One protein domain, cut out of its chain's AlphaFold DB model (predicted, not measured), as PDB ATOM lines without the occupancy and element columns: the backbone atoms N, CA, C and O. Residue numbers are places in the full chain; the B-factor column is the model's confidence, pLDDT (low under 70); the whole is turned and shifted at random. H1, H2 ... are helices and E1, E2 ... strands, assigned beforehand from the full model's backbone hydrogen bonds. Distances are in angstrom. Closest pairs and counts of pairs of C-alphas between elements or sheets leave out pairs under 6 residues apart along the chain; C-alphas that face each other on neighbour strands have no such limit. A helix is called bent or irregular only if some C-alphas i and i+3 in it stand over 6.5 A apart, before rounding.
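This is residues 5 to 43 and 81 to 152 of the 152 residues of the protein "Adenylate cyclase" of Vibrio splendidus ZS-139 (UniProt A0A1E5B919). One twisted sheet of five antiparallel strands has two helices, H1 and H2, packed over the same face, while its other face has no named helix on it; the last helix, H3, lies away from the sheet after a long link. H2, the longest helix, covers E1 and E5 slantwise, and the short H1 runs along the strands over E4 and E5. The printed part has 111 residues, with five named strands and three named helices in the order E1 H1 E2 E3 E4 E5 H2 H3; the sheet's order is E1 E5 E4 E3 E2, and the class is mixed, helices and strands. The whole is compact, with a radius of gyration of the C-alphas of 13.9 A, and spans 39 by 31 by 28 A.

The sheet's strands are E1, residues 10 to 17, 22.8 A long from C-alpha 10 at (-9.366, 34.540, -4.937); E5, residues 102 to 111, 29.1 A; E4, residues 91 to 98, 22.5 A; E3, residues 81 to 88, 22.0 A; and E2, residues 34 to 43, 23.3 A, which bends by 64 degrees at residue 39. H2, residues 114 to 129, is 23.9 A long and irregular: C-alphas 115 and 118 are 7.3 A apart. H1 is residues 21 to 28, 10.4 A. H3, residues 143 to 151, is 12.4 A long and ends with C-alpha 151 at (-15.737, 11.605, 14.270).

E3, E4 and E5 form a meander, each strand the antiparallel neighbour of the one before, and E3 and E4 are a hairpin, as are E4 and E5. N 94 and O 106 are 2.9 A apart between E4 and E5, and N 84 and O 95 2.9 A between E3 and E4. The edge strands are E1, with N 14 and O 107 of E5 at 2.9 A, and E2, with N 40 and O 83 of E3 at 2.9 A. H1 and H2 on one face make two layers, helices over one face of a sheet. H2 is at a height of 8.6 A over the sheet, only just slantwise to the strands, at 30.2 degrees to E5 on the local plane; its closest C-alphas to E5 are those of Leu 124 and Phe 107, 6.1 A. H1, at a height of 9.5 A, runs along the strands, at 8 degrees to E4 on the local plane; it lies over E4 and only just over E5, with 3 of its C-alphas on E5. H3 is not on the sheet, and H2 and H3 are apart. Every O i to N i+4 pair is within hydrogen-bond range in H1 and H3, and 10 of 12 are in H2.

The C-alphas of Pro 32 and Ala 152, the two farthest apart, are 42.1 A apart. Residues 44 to 80 are not printed, and C-alphas 43 and 81 are 6.7 A apart across this cut. The link from H2 to H3, residues 130 to 142, is long. The mean pLDDT of the printed part is 95.3, and residue 152 is under 70.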
ATOM      1  N   HIS A   5       3.208  35.411  -2.887       82.38
ATOM      2  CA  HIS A   5       2.480  34.202  -3.300       82.38
ATOM      3  C   HIS A   5       1.100  34.043  -2.643       82.38
ATOM      4  O   HIS A   5       0.244  33.359  -3.197       82.38
ATOM      5  N   PHE A   6       0.859  34.698  -1.499       82.94
ATOM      6  CA  PHE A   6      -0.408  34.617  -0.760       82.94
ATOM      7  C   PHE A   6      -1.273  35.876  -0.894       82.94
ATOM      8  O   PHE A   6      -2.174  36.114  -0.090       82.94
ATOM      9  N   LYS A   7      -0.991  36.733  -1.884       84.19
ATOM     10  CA  LYS A   7      -1.758  37.961  -2.113       84.19
ATOM     11  C   LYS A   7      -2.818  37.749  -3.183       84.19
ATOM     12  O   LYS A   7      -2.512  37.647  -4.365       84.19
ATOM     13  N   GLY A   8      -4.078  37.803  -2.781       85.94
ATOM     14  CA  GLY A   8      -5.206  37.781  -3.701       85.94
ATOM     15  C   GLY A   8      -6.527  37.688  -2.957       85.94
ATOM     16  O   GLY A   8      -6.567  37.281  -1.801       85.94
ATOM     17  N   LYS A   9      -7.604  38.091  -3.626       88.56
ATOM     18  CA  LYS A   9      -8.981  37.904  -3.162       88.56
ATOM     19  C   LYS A   9      -9.477  36.484  -3.434       88.56
ATOM     20  O   LYS A   9     -10.332  35.987  -2.711       88.56
ATOM     21  N   TYR A  10      -8.980  35.869  -4.501       91.00
ATOM     22  CA  TYR A  10      -9.366  34.540  -4.937       91.00
ATOM     23  C   TYR A  10      -8.175  33.601  -4.839       91.00
ATOM     24  O   TYR A  10      -7.057  33.968  -5.202       91.00
ATOM     25  N   GLU A  11      -8.459  32.386  -4.403       94.12
ATOM     26  CA  GLU A  11      -7.548  31.255  -4.426       94.12
ATOM     27  C   GLU A  11      -8.109  30.230  -5.407       94.12
ATOM     28  O   GLU A  11      -9.270  29.826  -5.293       94.12
ATOM     29  N   VAL A  12      -7.313  29.839  -6.398       95.75
ATOM     30  CA  VAL A  12      -7.601  28.645  -7.195       95.75
ATOM     31  C   VAL A  12      -6.760  27.534  -6.599       95.75
ATOM     32  O   VAL A  12      -5.540  27.635  -6.634       95.75
ATOM     33  N   GLU A  13      -7.403  26.502  -6.059       97.56
ATOM     34  CA  GLU A  13      -6.739  25.359  -5.429       97.56
ATOM     35  C   GLU A  13      -7.278  24.046  -6.005       97.56
ATOM     36  O   GLU A  13      -8.488  23.872  -6.187       97.56
ATOM     37  N   LEU A  14      -6.376  23.094  -6.249       98.31
ATOM     38  CA  LEU A  14      -6.700  21.698  -6.516       98.31
ATOM     39  C   LEU A  14      -5.994  20.795  -5.513       98.31
ATOM     40  O   LEU A  14      -4.773  20.827  -5.377       98.31
ATOM     41  N   LYS A  15      -6.777  19.945  -4.851       98.62
ATOM     42  CA  LYS A  15      -6.308  19.025  -3.819       98.62
ATOM     43  C   LYS A  15      -6.309  17.600  -4.328       98.62
ATOM     44  O   LYS A  15      -7.306  17.130  -4.871       98.62
ATOM     45  N   TYR A  16      -5.219  16.887  -4.097       98.69
ATOM     46  CA  TYR A  16      -5.059  15.507  -4.524       98.69
ATOM     47  C   TYR A  16      -4.642  14.629  -3.360       98.69
ATOM     48  O   TYR A  16      -3.799  15.003  -2.546       98.69
ATOM     49  N   ARG A  17      -5.201  13.423  -3.309       98.38
ATOM     50  CA  ARG A  17      -4.730  12.381  -2.403       98.38
ATOM     51  C   ARG A  17      -3.480  11.730  -2.977       98.38
ATOM     52  O   ARG A  17      -3.465  11.320  -4.136       98.38
ATOM     53  N   LEU A  18      -2.448  11.588  -2.154       98.38
ATOM     54  CA  LEU A  18      -1.202  10.947  -2.555       98.38
ATOM     55  C   LEU A  18      -1.243   9.458  -2.211       98.38
ATOM     56  O   LEU A  18      -1.521   9.069  -1.079       98.38
ATOM     57  N   SER A  19      -0.918   8.613  -3.187       96.62
ATOM     58  CA  SER A  19      -0.654   7.189  -2.941       96.62
ATOM     59  C   SER A  19       0.719   6.968  -2.299       96.62
ATOM     60  O   SER A  19       0.914   6.002  -1.566       96.62
ATOM     61  N   SER A  20       1.671   7.867  -2.571       97.44
ATOM     62  CA  SER A  20       3.006   7.865  -1.983       97.44
ATOM     63  C   SER A  20       3.572   9.282  -1.898       97.44
ATOM     64  O   SER A  20       3.981   9.867  -2.905       97.44
ATOM     65  N   LYS A  21       3.668   9.818  -0.675       97.31
ATOM     66  CA  LYS A  21       4.355  11.090  -0.406       97.31
ATOM     67  C   LYS A  21       5.827  11.050  -0.825       97.31
ATOM     68  O   LYS A  21       6.348  12.039  -1.331       97.31
ATOM     69  N   SER A  22       6.504   9.910  -0.666       97.44
ATOM     70  CA  SER A  22       7.917   9.786  -1.043       97.44
ATOM     71  C   SER A  22       8.139   9.893  -2.550       97.44
ATOM     72  O   SER A  22       9.096  10.541  -2.964       97.44
ATOM     73  N   GLU A  23       7.277   9.285  -3.372       97.62
ATOM     74  CA  GLU A  23       7.381   9.425  -4.833       97.62
ATOM     75  C   GLU A  23       7.038  10.847  -5.280       97.62
ATOM     76  O   GLU A  23       7.749  11.410  -6.108       97.62
ATOM     77  N   PHE A  24       6.033  11.476  -4.661       98.31
ATOM     78  CA  PHE A  24       5.711  12.881  -4.921       98.31
ATOM     79  C   PHE A  24       6.918  13.799  -4.677       98.31
ATOM     80  O   PHE A  24       7.301  14.578  -5.549       98.31
ATOM     81  N   LEU A  25       7.562  13.671  -3.510       97.94
ATOM     82  CA  LEU A  25       8.725  14.487  -3.149       97.94
ATOM     83  C   LEU A  25       9.939  14.210  -4.046       97.94
ATOM     84  O   LEU A  25      10.698  15.132  -4.340       97.94
ATOM     85  N   LYS A  26      10.127  12.972  -4.524       97.81
ATOM     86  CA  LYS A  26      11.166  12.671  -5.524       97.81
ATOM     87  C   LYS A  26      10.939  13.459  -6.808       97.81
ATOM     88  O   LYS A  26      11.888  14.063  -7.294       97.81
ATOM     89  N   THR A  27       9.711  13.485  -7.324       97.69
ATOM     90  CA  THR A  27       9.369  14.260  -8.524       97.69
ATOM     91  C   THR A  27       9.535  15.759  -8.293       97.69
ATOM     92  O   THR A  27      10.150  16.427  -9.119       97.69
ATOM     93  N   LEU A  28       9.078  16.280  -7.148       97.50
ATOM     94  CA  LEU A  28       9.233  17.696  -6.797       97.50
ATOM     95  C   LEU A  28      10.704  18.136  -6.816       97.50
ATOM     96  O   LEU A  28      11.034  19.188  -7.354       97.50
ATOM     97  N   ASN A  29      11.601  17.293  -6.296       96.88
ATOM     98  CA  ASN A  29      13.040  17.558  -6.260       96.88
ATOM     99  C   ASN A  29      13.715  17.588  -7.642       96.88
ATOM    100  O   ASN A  29      14.865  18.014  -7.742       96.88
ATOM    101  N   LEU A  30      13.031  17.146  -8.702       97.19
ATOM    102  CA  LEU A  30      13.512  17.250 -10.083       97.19
ATOM    103  C   LEU A  30      13.098  18.566 -10.760       97.19
ATOM    104  O   LEU A  30      13.575  18.857 -11.856       97.19
ATOM    105  N   ILE A  31      12.228  19.356 -10.126       95.44
ATOM    106  CA  ILE A  31      11.708  20.619 -10.653       95.44
ATOM    107  C   ILE A  31      12.353  21.776  -9.875       95.44
ATOM    108  O   ILE A  31      12.447  21.698  -8.647       95.44
ATOM    109  N   PRO A  32      12.795  22.864 -10.538       96.81
ATOM    110  CA  PRO A  32      13.230  24.069  -9.840       96.81
ATOM    111  C   PRO A  32      12.110  24.618  -8.952       96.81
ATOM    112  O   PRO A  32      11.024  24.931  -9.441       96.81
ATOM    113  N   HIS A  33      12.381  24.738  -7.657       96.69
ATOM    114  CA  HIS A  33      11.422  25.230  -6.680       96.69
ATOM    115  C   HIS A  33      12.130  25.952  -5.530       96.69
ATOM    116  O   HIS A  33      13.306  25.708  -5.252       96.69
ATOM    117  N   GLU A  34      11.396  26.820  -4.841       96.88
ATOM    118  CA  GLU A  34      11.819  27.425  -3.578       96.88
ATOM    119  C   GLU A  34      11.093  26.749  -2.414       96.88
ATOM    120  O   GLU A  34       9.913  26.419  -2.512       96.88
ATOM    121  N   VAL A  35      11.789  26.534  -1.299       96.44
ATOM    122  CA  VAL A  35      11.189  25.977  -0.079       96.44
ATOM    123  C   VAL A  35      10.803  27.130   0.837       96.44
ATOM    124  O   VAL A  35      11.675  27.873   1.288       96.44
ATOM    125  N   MET A  36       9.513  27.265   1.144       94.88
ATOM    126  CA  MET A  36       9.036  28.248   2.119       94.88
ATOM    127  C   MET A  36       9.081  27.679   3.538       94.88
ATOM    128  O   MET A  36       9.617  28.309   4.450       94.88
ATOM    129  N   LEU A  37       8.507  26.491   3.726       94.62
ATOM    130  CA  LEU A  37       8.478  25.778   4.999       94.62
ATOM    131  C   LEU A  37       8.500  24.275   4.746       94.62
ATOM    132  O   LEU A  37       7.953  23.797   3.753       94.62
ATOM    133  N   GLN A  38       9.115  23.527   5.653       96.12
ATOM    134  CA  GLN A  38       9.239  22.086   5.519       96.12
ATOM    135  C   GLN A  38       8.921  21.402   6.845       96.12
ATOM    136  O   GLN A  38       9.402  21.830   7.893       96.12
ATOM    137  N   ASP A  39       8.103  20.352   6.765       96.44
ATOM    138  CA  ASP A  39       7.691  19.489   7.875       96.44
ATOM    139  C   ASP A  39       7.203  20.266   9.111       96.44
ATOM    140  O   ASP A  39       7.420  19.871  10.259       96.44
ATOM    141  N   ASN A  40       6.521  21.391   8.878       97.62
ATOM    142  CA  ASN A  40       5.983  22.217   9.943       97.62
ATOM    143  C   ASN A  40       4.742  21.557  10.541       97.62
ATOM    144  O   ASN A  40       3.850  21.105   9.819       97.62
ATOM    145  N   LEU A  41       4.657  21.556  11.868       96.94
ATOM    146  CA  LEU A  41       3.447  21.136  12.553       96.94
ATOM    147  C   LEU A  41       2.436  22.280  12.552       96.94
ATOM    148  O   LEU A  41       2.651  23.312  13.187       96.94
ATOM    149  N   GLU A  42       1.320  22.083  11.867       96.50
ATOM    150  CA  GLU A  42       0.239  23.055  11.768       96.50
ATOM    151  C   GLU A  42      -0.957  22.602  12.609       96.50
ATOM    152  O   GLU A  42      -1.347  21.429  12.590       96.50
ATOM    153  N   CYS A  43      -1.503  23.535  13.391       94.75
ATOM    154  CA  CYS A  43      -2.676  23.333  14.235       94.75
ATOM    155  C   CYS A  43      -3.767  24.320  13.825       94.75
ATOM    156  O   CYS A  43      -3.595  25.525  14.007       94.75
ATOM    157  N   LYS A  81      -1.930  18.805  11.344       96.06
ATOM    158  CA  LYS A  81      -1.297  18.271  10.134       96.06
ATOM    159  C   LYS A  81       0.196  18.586  10.138       96.06
ATOM    160  O   LYS A  81       0.635  19.538  10.778       96.06
ATOM    161  N   THR A  82       0.985  17.786   9.432       98.19
ATOM    162  CA  THR A  82       2.356  18.167   9.064       98.19
ATOM    163  C   THR A  82       2.320  18.716   7.648       98.19
ATOM    164  O   THR A  82       1.928  17.978   6.748       98.19
ATOM    165  N   ARG A  83       2.713  19.977   7.458       98.31
ATOM    166  CA  ARG A  83       2.654  20.691   6.177       98.31
ATOM    167  C   ARG A  83       4.046  21.113   5.726       98.31
ATOM    168  O   ARG A  83       4.861  21.569   6.525       98.31
ATOM    169  N   SER A  84       4.304  20.979   4.433       98.44
ATOM    170  CA  SER A  84       5.424  21.620   3.733       98.44
ATOM    171  C   SER A  84       4.872  22.502   2.617       98.44
ATOM    172  O   SER A  84       3.869  22.130   2.014       98.44
ATOM    173  N   ILE A  85       5.499  23.647   2.343       97.88
ATOM    174  CA  ILE A  85       5.101  24.571   1.270       97.88
ATOM    175  C   ILE A  85       6.304  24.873   0.383       97.88
ATOM    176  O   ILE A  85       7.376  25.262   0.863       97.88
ATOM    177  N   TYR A  86       6.077  24.743  -0.918       97.81
ATOM    178  CA  TYR A  86       7.049  24.957  -1.979       97.81
ATOM    179  C   TYR A  86       6.491  25.941  -3.008       97.81
ATOM    180  O   TYR A  86       5.295  25.916  -3.293       97.81
ATOM    181  N   PHE A  87       7.346  26.766  -3.603       97.25
ATOM    182  CA  PHE A  87       6.983  27.648  -4.712       97.25
ATOM    183  C   PHE A  87       7.588  27.145  -6.018       97.25
ATOM    184  O   PHE A  87       8.791  26.893  -6.094       97.25
ATOM    185  N   VAL A  88       6.755  27.017  -7.051       96.44
ATOM    186  CA  VAL A  88       7.141  26.609  -8.407       96.44
ATOM    187  C   VAL A  88       6.675  27.696  -9.370       96.44
ATOM    188  O   VAL A  88       5.521  27.721  -9.794       96.44
ATOM    189  N   GLY A  89       7.570  28.631  -9.697       94.44
ATOM    190  CA  GLY A  89       7.176  29.844 -10.416       94.44
ATOM    191  C   GLY A  89       6.212  30.675  -9.566       94.44
ATOM    192  O   GLY A  89       6.539  30.996  -8.432       94.44
ATOM    193  N   GLU A  90       5.037  31.014 -10.097       94.44
ATOM    194  CA  GLU A  90       3.985  31.744  -9.366       94.44
ATOM    195  C   GLU A  90       3.083  30.841  -8.504       94.44
ATOM    196  O   GLU A  90       2.418  31.328  -7.587       94.44
ATOM    197  N   PHE A  91       3.102  29.528  -8.749       96.81
ATOM    198  CA  PHE A  91       2.293  28.554  -8.023       96.81
ATOM    199  C   PHE A  91       2.915  28.196  -6.680       96.81
ATOM    200  O   PHE A  91       4.139  28.184  -6.518       96.81
ATOM    201  N   HIS A  92       2.064  27.814  -5.736       96.50
ATOM    202  CA  HIS A  92       2.491  27.166  -4.510       96.50
ATOM    203  C   HIS A  92       1.932  25.747  -4.433       96.50
ATOM    204  O   HIS A  92       0.794  25.477  -4.814       96.50
ATOM    205  N   ILE A  93       2.780  24.836  -3.967       98.25
ATOM    206  CA  ILE A  93       2.453  23.436  -3.735       98.25
ATOM    207  C   ILE A  93       2.558  23.193  -2.236       98.25
ATOM    208  O   ILE A  93       3.624  23.403  -1.648       98.25
ATOM    209  N   THR A  94       1.479  22.726  -1.618       98.12
ATOM    210  CA  THR A  94       1.503  22.231  -0.241       98.12
ATOM    211  C   THR A  94       1.567  20.708  -0.249       98.12
ATOM    212  O   THR A  94       1.016  20.053  -1.132       98.12
ATOM    213  N   VAL A  95       2.278  20.127   0.716       98.50
ATOM    214  CA  VAL A  95       2.300  18.679   0.950       98.50
ATOM    215  C   VAL A  95       1.941  18.428   2.400       98.50
ATOM    216  O   VAL A  95       2.702  18.785   3.304       98.50
ATOM    217  N   ASP A  96       0.805  17.772   2.601       98.44
ATOM    218  CA  ASP A  96       0.204  17.553   3.905       98.44
ATOM    219  C   ASP A  96       0.208  16.081   4.292       98.44
ATOM    220  O   ASP A  96      -0.077  15.203   3.481       98.44
ATOM    221  N   SER A  97       0.464  15.829   5.570       98.12
ATOM    222  CA  SER A  97       0.277  14.530   6.211       98.12
ATOM    223  C   SER A  97      -0.647  14.693   7.412       98.12
ATOM    224  O   SER A  97      -0.321  15.400   8.372       98.12
ATOM    225  N   LEU A  98      -1.796  14.021   7.370       96.25
ATOM    226  CA  LEU A  98      -2.806  14.036   8.422       96.25
ATOM    227  C   LEU A  98      -2.917  12.642   9.045       96.25
ATOM    228  O   LEU A  98      -3.237  11.661   8.365       96.25
ATOM    229  N   ALA A  99      -2.666  12.546  10.352       92.12
ATOM    230  CA  ALA A  99      -2.735  11.277  11.071       92.12
ATOM    231  C   ALA A  99      -4.148  10.674  10.972       92.12
ATOM    232  O   ALA A  99      -5.136  11.336  11.269       92.12
ATOM    233  N   GLY A 100      -4.238   9.415  10.534       91.31
ATOM    234  CA  GLY A 100      -5.512   8.708  10.351       91.31
ATOM    235  C   GLY A 100      -6.261   9.022   9.048       91.31
ATOM    236  O   GLY A 100      -7.170   8.275   8.704       91.31
ATOM    237  N   ILE A 101      -5.859  10.051   8.290       94.94
ATOM    238  CA  ILE A 101      -6.503  10.428   7.016       94.94
ATOM    239  C   ILE A 101      -5.595  10.110   5.820       94.94
ATOM    240  O   ILE A 101      -6.070   9.578   4.815       94.94
ATOM    241  N   GLY A 102      -4.295  10.387   5.917       96.62
ATOM    242  CA  GLY A 102      -3.308  10.112   4.869       96.62
ATOM    243  C   GLY A 102      -2.582  11.359   4.371       96.62
ATOM    244  O   GLY A 102      -2.571  12.393   5.041       96.62
ATOM    245  N   ASP A 103      -1.969  11.225   3.195       98.44
ATOM    246  CA  ASP A 103      -1.136  12.254   2.577       98.44
ATOM    247  C   ASP A 103      -1.847  12.935   1.402       98.44
ATOM    248  O   ASP A 103      -2.561  12.290   0.624       98.44
ATOM    249  N   PHE A 104      -1.619  14.236   1.255       98.69
ATOM    250  CA  PHE A 104      -2.249  15.081   0.246       98.69
ATOM    251  C   PHE A 104      -1.256  16.089  -0.330       98.69
ATOM    252  O   PHE A 104      -0.267  16.439   0.315       98.69
ATOM    253  N   ALA A 105      -1.540  16.558  -1.541       98.62
ATOM    254  CA  ALA A 105      -0.902  17.735  -2.110       98.62
ATOM    255  C   ALA A 105      -1.963  18.729  -2.582       98.62
ATOM    256  O   ALA A 105      -2.942  18.319  -3.215       98.62
ATOM    257  N   GLU A 106      -1.763  20.013  -2.302       98.56
ATOM    258  CA  GLU A 106      -2.564  21.099  -2.872       98.56
ATOM    259  C   GLU A 106      -1.699  21.878  -3.858       98.56
ATOM    260  O   GLU A 106      -0.539  22.177  -3.581       98.56
ATOM    261  N   PHE A 107      -2.262  22.186  -5.019       98.56
ATOM    262  CA  PHE A 107      -1.671  23.055  -6.026       98.56
ATOM    263  C   PHE A 107      -2.520  24.306  -6.081       98.56
ATOM    264  O   PHE A 107      -3.722  24.199  -6.340       98.56
ATOM    265  N   ALA A 108      -1.917  25.467  -5.847       97.69
ATOM    266  CA  ALA A 108      -2.687  26.686  -5.722       97.69
ATOM    267  C   ALA A 108      -1.985  27.944  -6.236       97.69
ATOM    268  O   ALA A 108      -0.763  28.012  -6.415       97.69
ATOM    269  N   ILE A 109      -2.809  28.959  -6.486       96.31
ATOM    270  CA  ILE A 109      -2.401  30.316  -6.833       96.31
ATOM    271  C   ILE A 109      -3.421  31.333  -6.324       96.31
ATOM    272  O   ILE A 109      -4.633  31.125  -6.408       96.31
ATOM    273  N   MET A 110      -2.908  32.467  -5.844       94.12
ATOM    274  CA  MET A 110      -3.715  33.614  -5.447       94.12
ATOM    275  C   MET A 110      -3.811  34.638  -6.579       94.12
ATOM    276  O   MET A 110      -2.818  34.981  -7.218       94.12
ATOM    277  N   THR A 111      -5.006  35.178  -6.812       93.00
ATOM    278  CA  THR A 111      -5.238  36.246  -7.792       93.00
ATOM    279  C   THR A 111      -6.334  37.206  -7.329       93.00
ATOM    280  O   THR A 111      -7.227  36.859  -6.561       93.00
ATOM    281  N   ASN A 112      -6.284  38.449  -7.807       92.50
ATOM    282  CA  ASN A 112      -7.403  39.396  -7.695       92.50
ATOM    283  C   ASN A 112      -8.274  39.422  -8.959       92.50
ATOM    284  O   ASN A 112      -9.341  40.033  -8.957       92.50
ATOM    285  N   ASP A 113      -7.808  38.790 -10.036       94.19
ATOM    286  CA  ASP A 113      -8.452  38.782 -11.344       94.19
ATOM    287  C   ASP A 113      -9.307  37.523 -11.511       94.19
ATOM    288  O   ASP A 113      -8.803  36.436 -11.798       94.19
ATOM    289  N   GLU A 114     -10.616  37.693 -11.333       95.12
ATOM    290  CA  GLU A 114     -11.619  36.632 -11.460       95.12
ATOM    291  C   GLU A 114     -11.673  36.030 -12.876       95.12
ATOM    292  O   GLU A 114     -12.032  34.867 -13.051       95.12
ATOM    293  N   SER A 115     -11.261  36.781 -13.904       97.06
ATOM    294  CA  SER A 115     -11.270  36.280 -15.283       97.06
ATOM    295  C   SER A 115     -10.230  35.183 -15.529       97.06
ATOM    296  O   SER A 115     -10.382  34.388 -16.458       97.06
ATOM    297  N   LYS A 116      -9.202  35.090 -14.674       96.75
ATOM    298  CA  LYS A 116      -8.132  34.092 -14.790       96.75
ATOM    299  C   LYS A 116      -8.429  32.770 -14.094       96.75
ATOM    300  O   LYS A 116      -7.686  31.820 -14.310       96.75
ATOM    301  N   LEU A 117      -9.491  32.672 -13.288       96.50
ATOM    302  CA  LEU A 117      -9.714  31.495 -12.435       96.50
ATOM    303  C   LEU A 117      -9.800  30.190 -13.235       96.50
ATOM    304  O   LEU A 117      -9.224  29.185 -12.830       96.50
ATOM    305  N   SER A 118     -10.474  30.213 -14.390       97.81
ATOM    306  CA  SER A 118     -10.570  29.026 -15.249       97.81
ATOM    307  C   SER A 118      -9.222  28.649 -15.861       97.81
ATOM    308  O   SER A 118      -8.872  27.476 -15.854       97.81
ATOM    309  N   ALA A 119      -8.461  29.629 -16.358       97.94
ATOM    310  CA  ALA A 119      -7.153  29.375 -16.961       97.94
ATOM    311  C   ALA A 119      -6.159  28.832 -15.925       97.94
ATOM    312  O   ALA A 119      -5.490  27.834 -16.173       97.94
ATOM    313  N   TYR A 120      -6.131  29.425 -14.728       98.06
ATOM    314  CA  TYR A 120      -5.291  28.936 -13.641       98.06
ATOM    315  C   TYR A 120      -5.675  27.532 -13.194       98.06
ATOM    316  O   TYR A 120      -4.795  26.740 -12.887       98.06
ATOM    317  N   LYS A 121      -6.963  27.179 -13.207       97.88
ATOM    318  CA  LYS A 121      -7.369  25.801 -12.930       97.88
ATOM    319  C   LYS A 121      -6.746  24.823 -13.934       97.88
ATOM    320  O   LYS A 121      -6.178  23.822 -13.506       97.88
ATOM    321  N   ASP A 122      -6.794  25.130 -15.230       97.94
ATOM    322  CA  ASP A 122      -6.198  24.286 -16.274       97.94
ATOM    323  C   ASP A 122      -4.666  24.182 -16.121       97.94
ATOM    324  O   ASP A 122      -4.083  23.106 -16.278       97.94
ATOM    325  N   GLU A 123      -4.000  25.284 -15.761       98.19
ATOM    326  CA  GLU A 123      -2.556  25.314 -15.489       98.19
ATOM    327  C   GLU A 123      -2.175  24.474 -14.259       98.19
ATOM    328  O   GLU A 123      -1.184  23.739 -14.298       98.19
ATOM    329  N   LEU A 124      -2.978  24.516 -13.191       98.31
ATOM    330  CA  LEU A 124      -2.779  23.688 -11.998       98.31
ATOM    331  C   LEU A 124      -3.001  22.200 -12.297       98.31
ATOM    332  O   LEU A 124      -2.231  21.370 -11.816       98.31
ATOM    333  N   GLU A 125      -3.994  21.846 -13.119       98.06
ATOM    334  CA  GLU A 125      -4.189  20.460 -13.572       98.06
ATOM    335  C   GLU A 125      -2.990  19.971 -14.397       98.06
ATOM    336  O   GLU A 125      -2.507  18.851 -14.195       98.06
ATOM    337  N   LEU A 126      -2.457  20.819 -15.284       97.44
ATOM    338  CA  LEU A 126      -1.259  20.506 -16.058       97.44
ATOM    339  C   LEU A 126      -0.040  20.315 -15.148       97.44
ATOM    340  O   LEU A 126       0.714  19.358 -15.338       97.44
ATOM    341  N   LEU A 127       0.150  21.178 -14.149       97.69
ATOM    342  CA  LEU A 127       1.233  21.050 -13.176       97.69
ATOM    343  C   LEU A 127       1.091  19.764 -12.352       97.69
ATOM    344  O   LEU A 127       2.044  18.993 -12.268       97.69
ATOM    345  N   ALA A 128      -0.100  19.473 -11.823       98.19
ATOM    346  CA  ALA A 128      -0.377  18.255 -11.063       98.19
ATOM    347  C   ALA A 128      -0.131  16.980 -11.892       98.19
ATOM    348  O   ALA A 128       0.390  15.989 -11.370       98.19
ATOM    349  N   SER A 129      -0.414  17.010 -13.199       97.25
ATOM    350  CA  SER A 129      -0.162  15.875 -14.095       97.25
ATOM    351  C   SER A 129       1.320  15.478 -14.178       97.25
ATOM    352  O   SER A 129       1.625  14.296 -14.354       97.25
ATOM    353  N   GLN A 130       2.252  16.416 -13.955       96.31
ATOM    354  CA  GLN A 130       3.697  16.134 -13.911       96.31
ATOM    355  C   GLN A 130       4.076  15.229 -12.728       96.31
ATOM    356  O   GLN A 130       5.077  14.519 -12.785       96.31
ATOM    357  N   PHE A 131       3.240  15.196 -11.687       97.38
ATOM    358  CA  PHE A 131       3.376  14.330 -10.513       97.38
ATOM    359  C   PHE A 131       2.618  13.003 -10.665       97.38
ATOM    360  O   PHE A 131       2.513  12.237  -9.709       97.38
ATOM    361  N   GLY A 132       2.065  12.720 -11.851       96.81
ATOM    362  CA  GLY A 132       1.231  11.543 -12.101       96.81
ATOM    363  C   GLY A 132      -0.158  11.626 -11.458       96.81
ATOM    364  O   GLY A 132      -0.843  10.607 -11.348       96.81
ATOM    365  N   LEU A 133      -0.582  12.816 -11.023       97.94
ATOM    366  CA  LEU A 133      -1.892  13.035 -10.422       97.94
ATOM    367  C   LEU A 133      -2.934  13.261 -11.521       97.94
ATOM    368  O   LEU A 133      -2.715  13.994 -12.481       97.94
ATOM    369  N   SER A 134      -4.078  12.599 -11.380       95.25
ATOM    370  CA  SER A 134      -5.196  12.673 -12.324       95.25
ATOM    371  C   SER A 134      -6.498  12.950 -11.582       95.25
ATOM    372  O   SER A 134      -6.539  12.925 -10.353       95.25
ATOM    373  N   GLN A 135      -7.589  13.123 -12.328       95.06
ATOM    374  CA  GLN A 135      -8.934  13.317 -11.773       95.06
ATOM    375  C   GLN A 135      -9.356  12.206 -10.792       95.06
ATOM    376  O   GLN A 135     -10.114  12.459  -9.865       95.06
ATOM    377  N   SER A 136      -8.824  10.985 -10.937       96.12
ATOM    378  CA  SER A 136      -9.100   9.883  -9.999       96.12
ATOM    379  C   SER A 136      -8.517  10.089  -8.596       96.12
ATOM    380  O   SER A 136      -9.017   9.507  -7.637       96.12
ATOM    381  N   ALA A 137      -7.469  10.910  -8.472       97.25
ATOM    382  CA  ALA A 137      -6.833  11.253  -7.204       97.25
ATOM    383  C   ALA A 137      -7.374  12.562  -6.609       97.25
ATOM    384  O   ALA A 137      -6.984  12.922  -5.497       97.25
ATOM    385  N   LEU A 138      -8.234  13.280  -7.341       97.62
ATOM    386  CA  LEU A 138      -8.774  14.560  -6.903       97.62
ATOM    387  C   LEU A 138      -9.594  14.367  -5.623       97.62
ATOM    388  O   LEU A 138     -10.493  13.527  -5.553       97.62
ATOM    389  N   GLN A 139      -9.273  15.163  -4.611       97.75
ATOM    390  CA  GLN A 139      -9.990  15.221  -3.352       97.75
ATOM    391  C   GLN A 139     -10.855  16.480  -3.335       97.75
ATOM    392  O   GLN A 139     -10.346  17.593  -3.262       97.75
ATOM    393  N   THR A 140     -12.173  16.301  -3.377       95.50
ATOM    394  CA  THR A 140     -13.141  17.408  -3.342       95.50
ATOM    395  C   THR A 140     -13.572  17.790  -1.929       95.50
ATOM    396  O   THR A 140     -14.122  18.871  -1.737       95.50
ATOM    397  N   LYS A 141     -13.333  16.926  -0.935       94.94
ATOM    398  CA  LYS A 141     -13.634  17.214   0.470       94.94
ATOM    399  C   LYS A 141     -12.539  18.074   1.093       94.94
ATOM    400  O   LYS A 141     -11.349  17.825   0.895       94.94
ATOM    401  N   SER A 142     -12.930  19.043   1.914       93.12
ATOM    402  CA  SER A 142     -11.994  19.770   2.772       93.12
ATOM    403  C   SER A 142     -11.492  18.881   3.916       93.12
ATOM    404  O   SER A 142     -12.093  17.854   4.243       93.12
ATOM    405  N   TYR A 143     -10.398  19.277   4.575       93.75
ATOM    406  CA  TYR A 143      -9.932  18.558   5.766       93.75
ATOM    407  C   TYR A 143     -10.968  18.577   6.888       93.75
ATOM    408  O   TYR A 143     -11.160  17.547   7.527       93.75
ATOM    409  N   LYS A 144     -11.692  19.691   7.070       90.94
ATOM    410  CA  LYS A 144     -12.811  19.780   8.020       90.94
ATOM    411  C   LYS A 144     -13.837  18.670   7.766       90.94
ATOM    412  O   LYS A 144     -14.102  17.889   8.672       90.94
ATOM    413  N   GLN A 145     -14.312  18.538   6.525       92.44
ATOM    414  CA  GLN A 145     -15.276  17.496   6.145       92.44
ATOM    415  C   GLN A 145     -14.721  16.082   6.370       92.44
ATOM    416  O   GLN A 145     -15.421  15.217   6.883       92.44
ATOM    417  N   MET A 146     -13.451  15.838   6.028       94.19
ATOM    418  CA  MET A 146     -12.820  14.531   6.260       94.19
ATOM    419  C   MET A 146     -12.676  14.188   7.750       94.19
ATOM    420  O   MET A 146     -12.837  13.028   8.118       94.19
ATOM    421  N   PHE A 147     -12.378  15.165   8.612       91.69
ATOM    422  CA  PHE A 147     -12.335  14.948  10.060       91.69
ATOM    423  C   PHE A 147     -13.728  14.704  10.643       91.69
ATOM    424  O   PHE A 147     -13.885  13.799  11.459       91.69
ATOM    425  N   GLU A 148     -14.734  15.467  10.217       89.00
ATOM    426  CA  GLU A 148     -16.126  15.287  10.651       89.00
ATOM    427  C   GLU A 148     -16.643  13.877  10.329       89.00
ATOM    428  O   GLU A 148     -17.291  13.260  11.168       89.00
ATOM    429  N   GLU A 149     -16.285  13.319   9.170       88.81
ATOM    430  CA  GLU A 149     -16.658  11.951   8.778       88.81
ATOM    431  C   GLU A 149     -16.005  10.850   9.625       88.81
ATOM    432  O   GLU A 149     -16.555   9.760   9.723       88.81
ATOM    433  N   ILE A 150     -14.836  11.106  10.216       85.44
ATOM    434  CA  ILE A 150     -14.151  10.142  11.096       85.44
ATOM    435  C   ILE A 150     -14.706  10.199  12.521       85.44
ATOM    436  O   ILE A 150     -14.637   9.214  13.255       85.44
ATOM    437  N   LEU A 151     -15.204  11.366  12.931       75.62
ATOM    438  CA  LEU A 151     -15.737  11.605  14.270       75.62
ATOM    439  C   LEU A 151     -17.224  11.229  14.405       75.62
ATOM    440  O   LEU A 151     -17.716  11.182  15.535       75.62
ATOM    441  N   ALA A 152     -17.914  10.990  13.286       67.25
ATOM    442  CA  ALA A 152     -19.306  10.543  13.212       67.25
ATOM    443  C   ALA A 152     -19.442   9.018  13.366       67.25
ATOM    444  O   ALA A 152     -20.402   8.592  14.050       67.25
TER     445      ALA A 152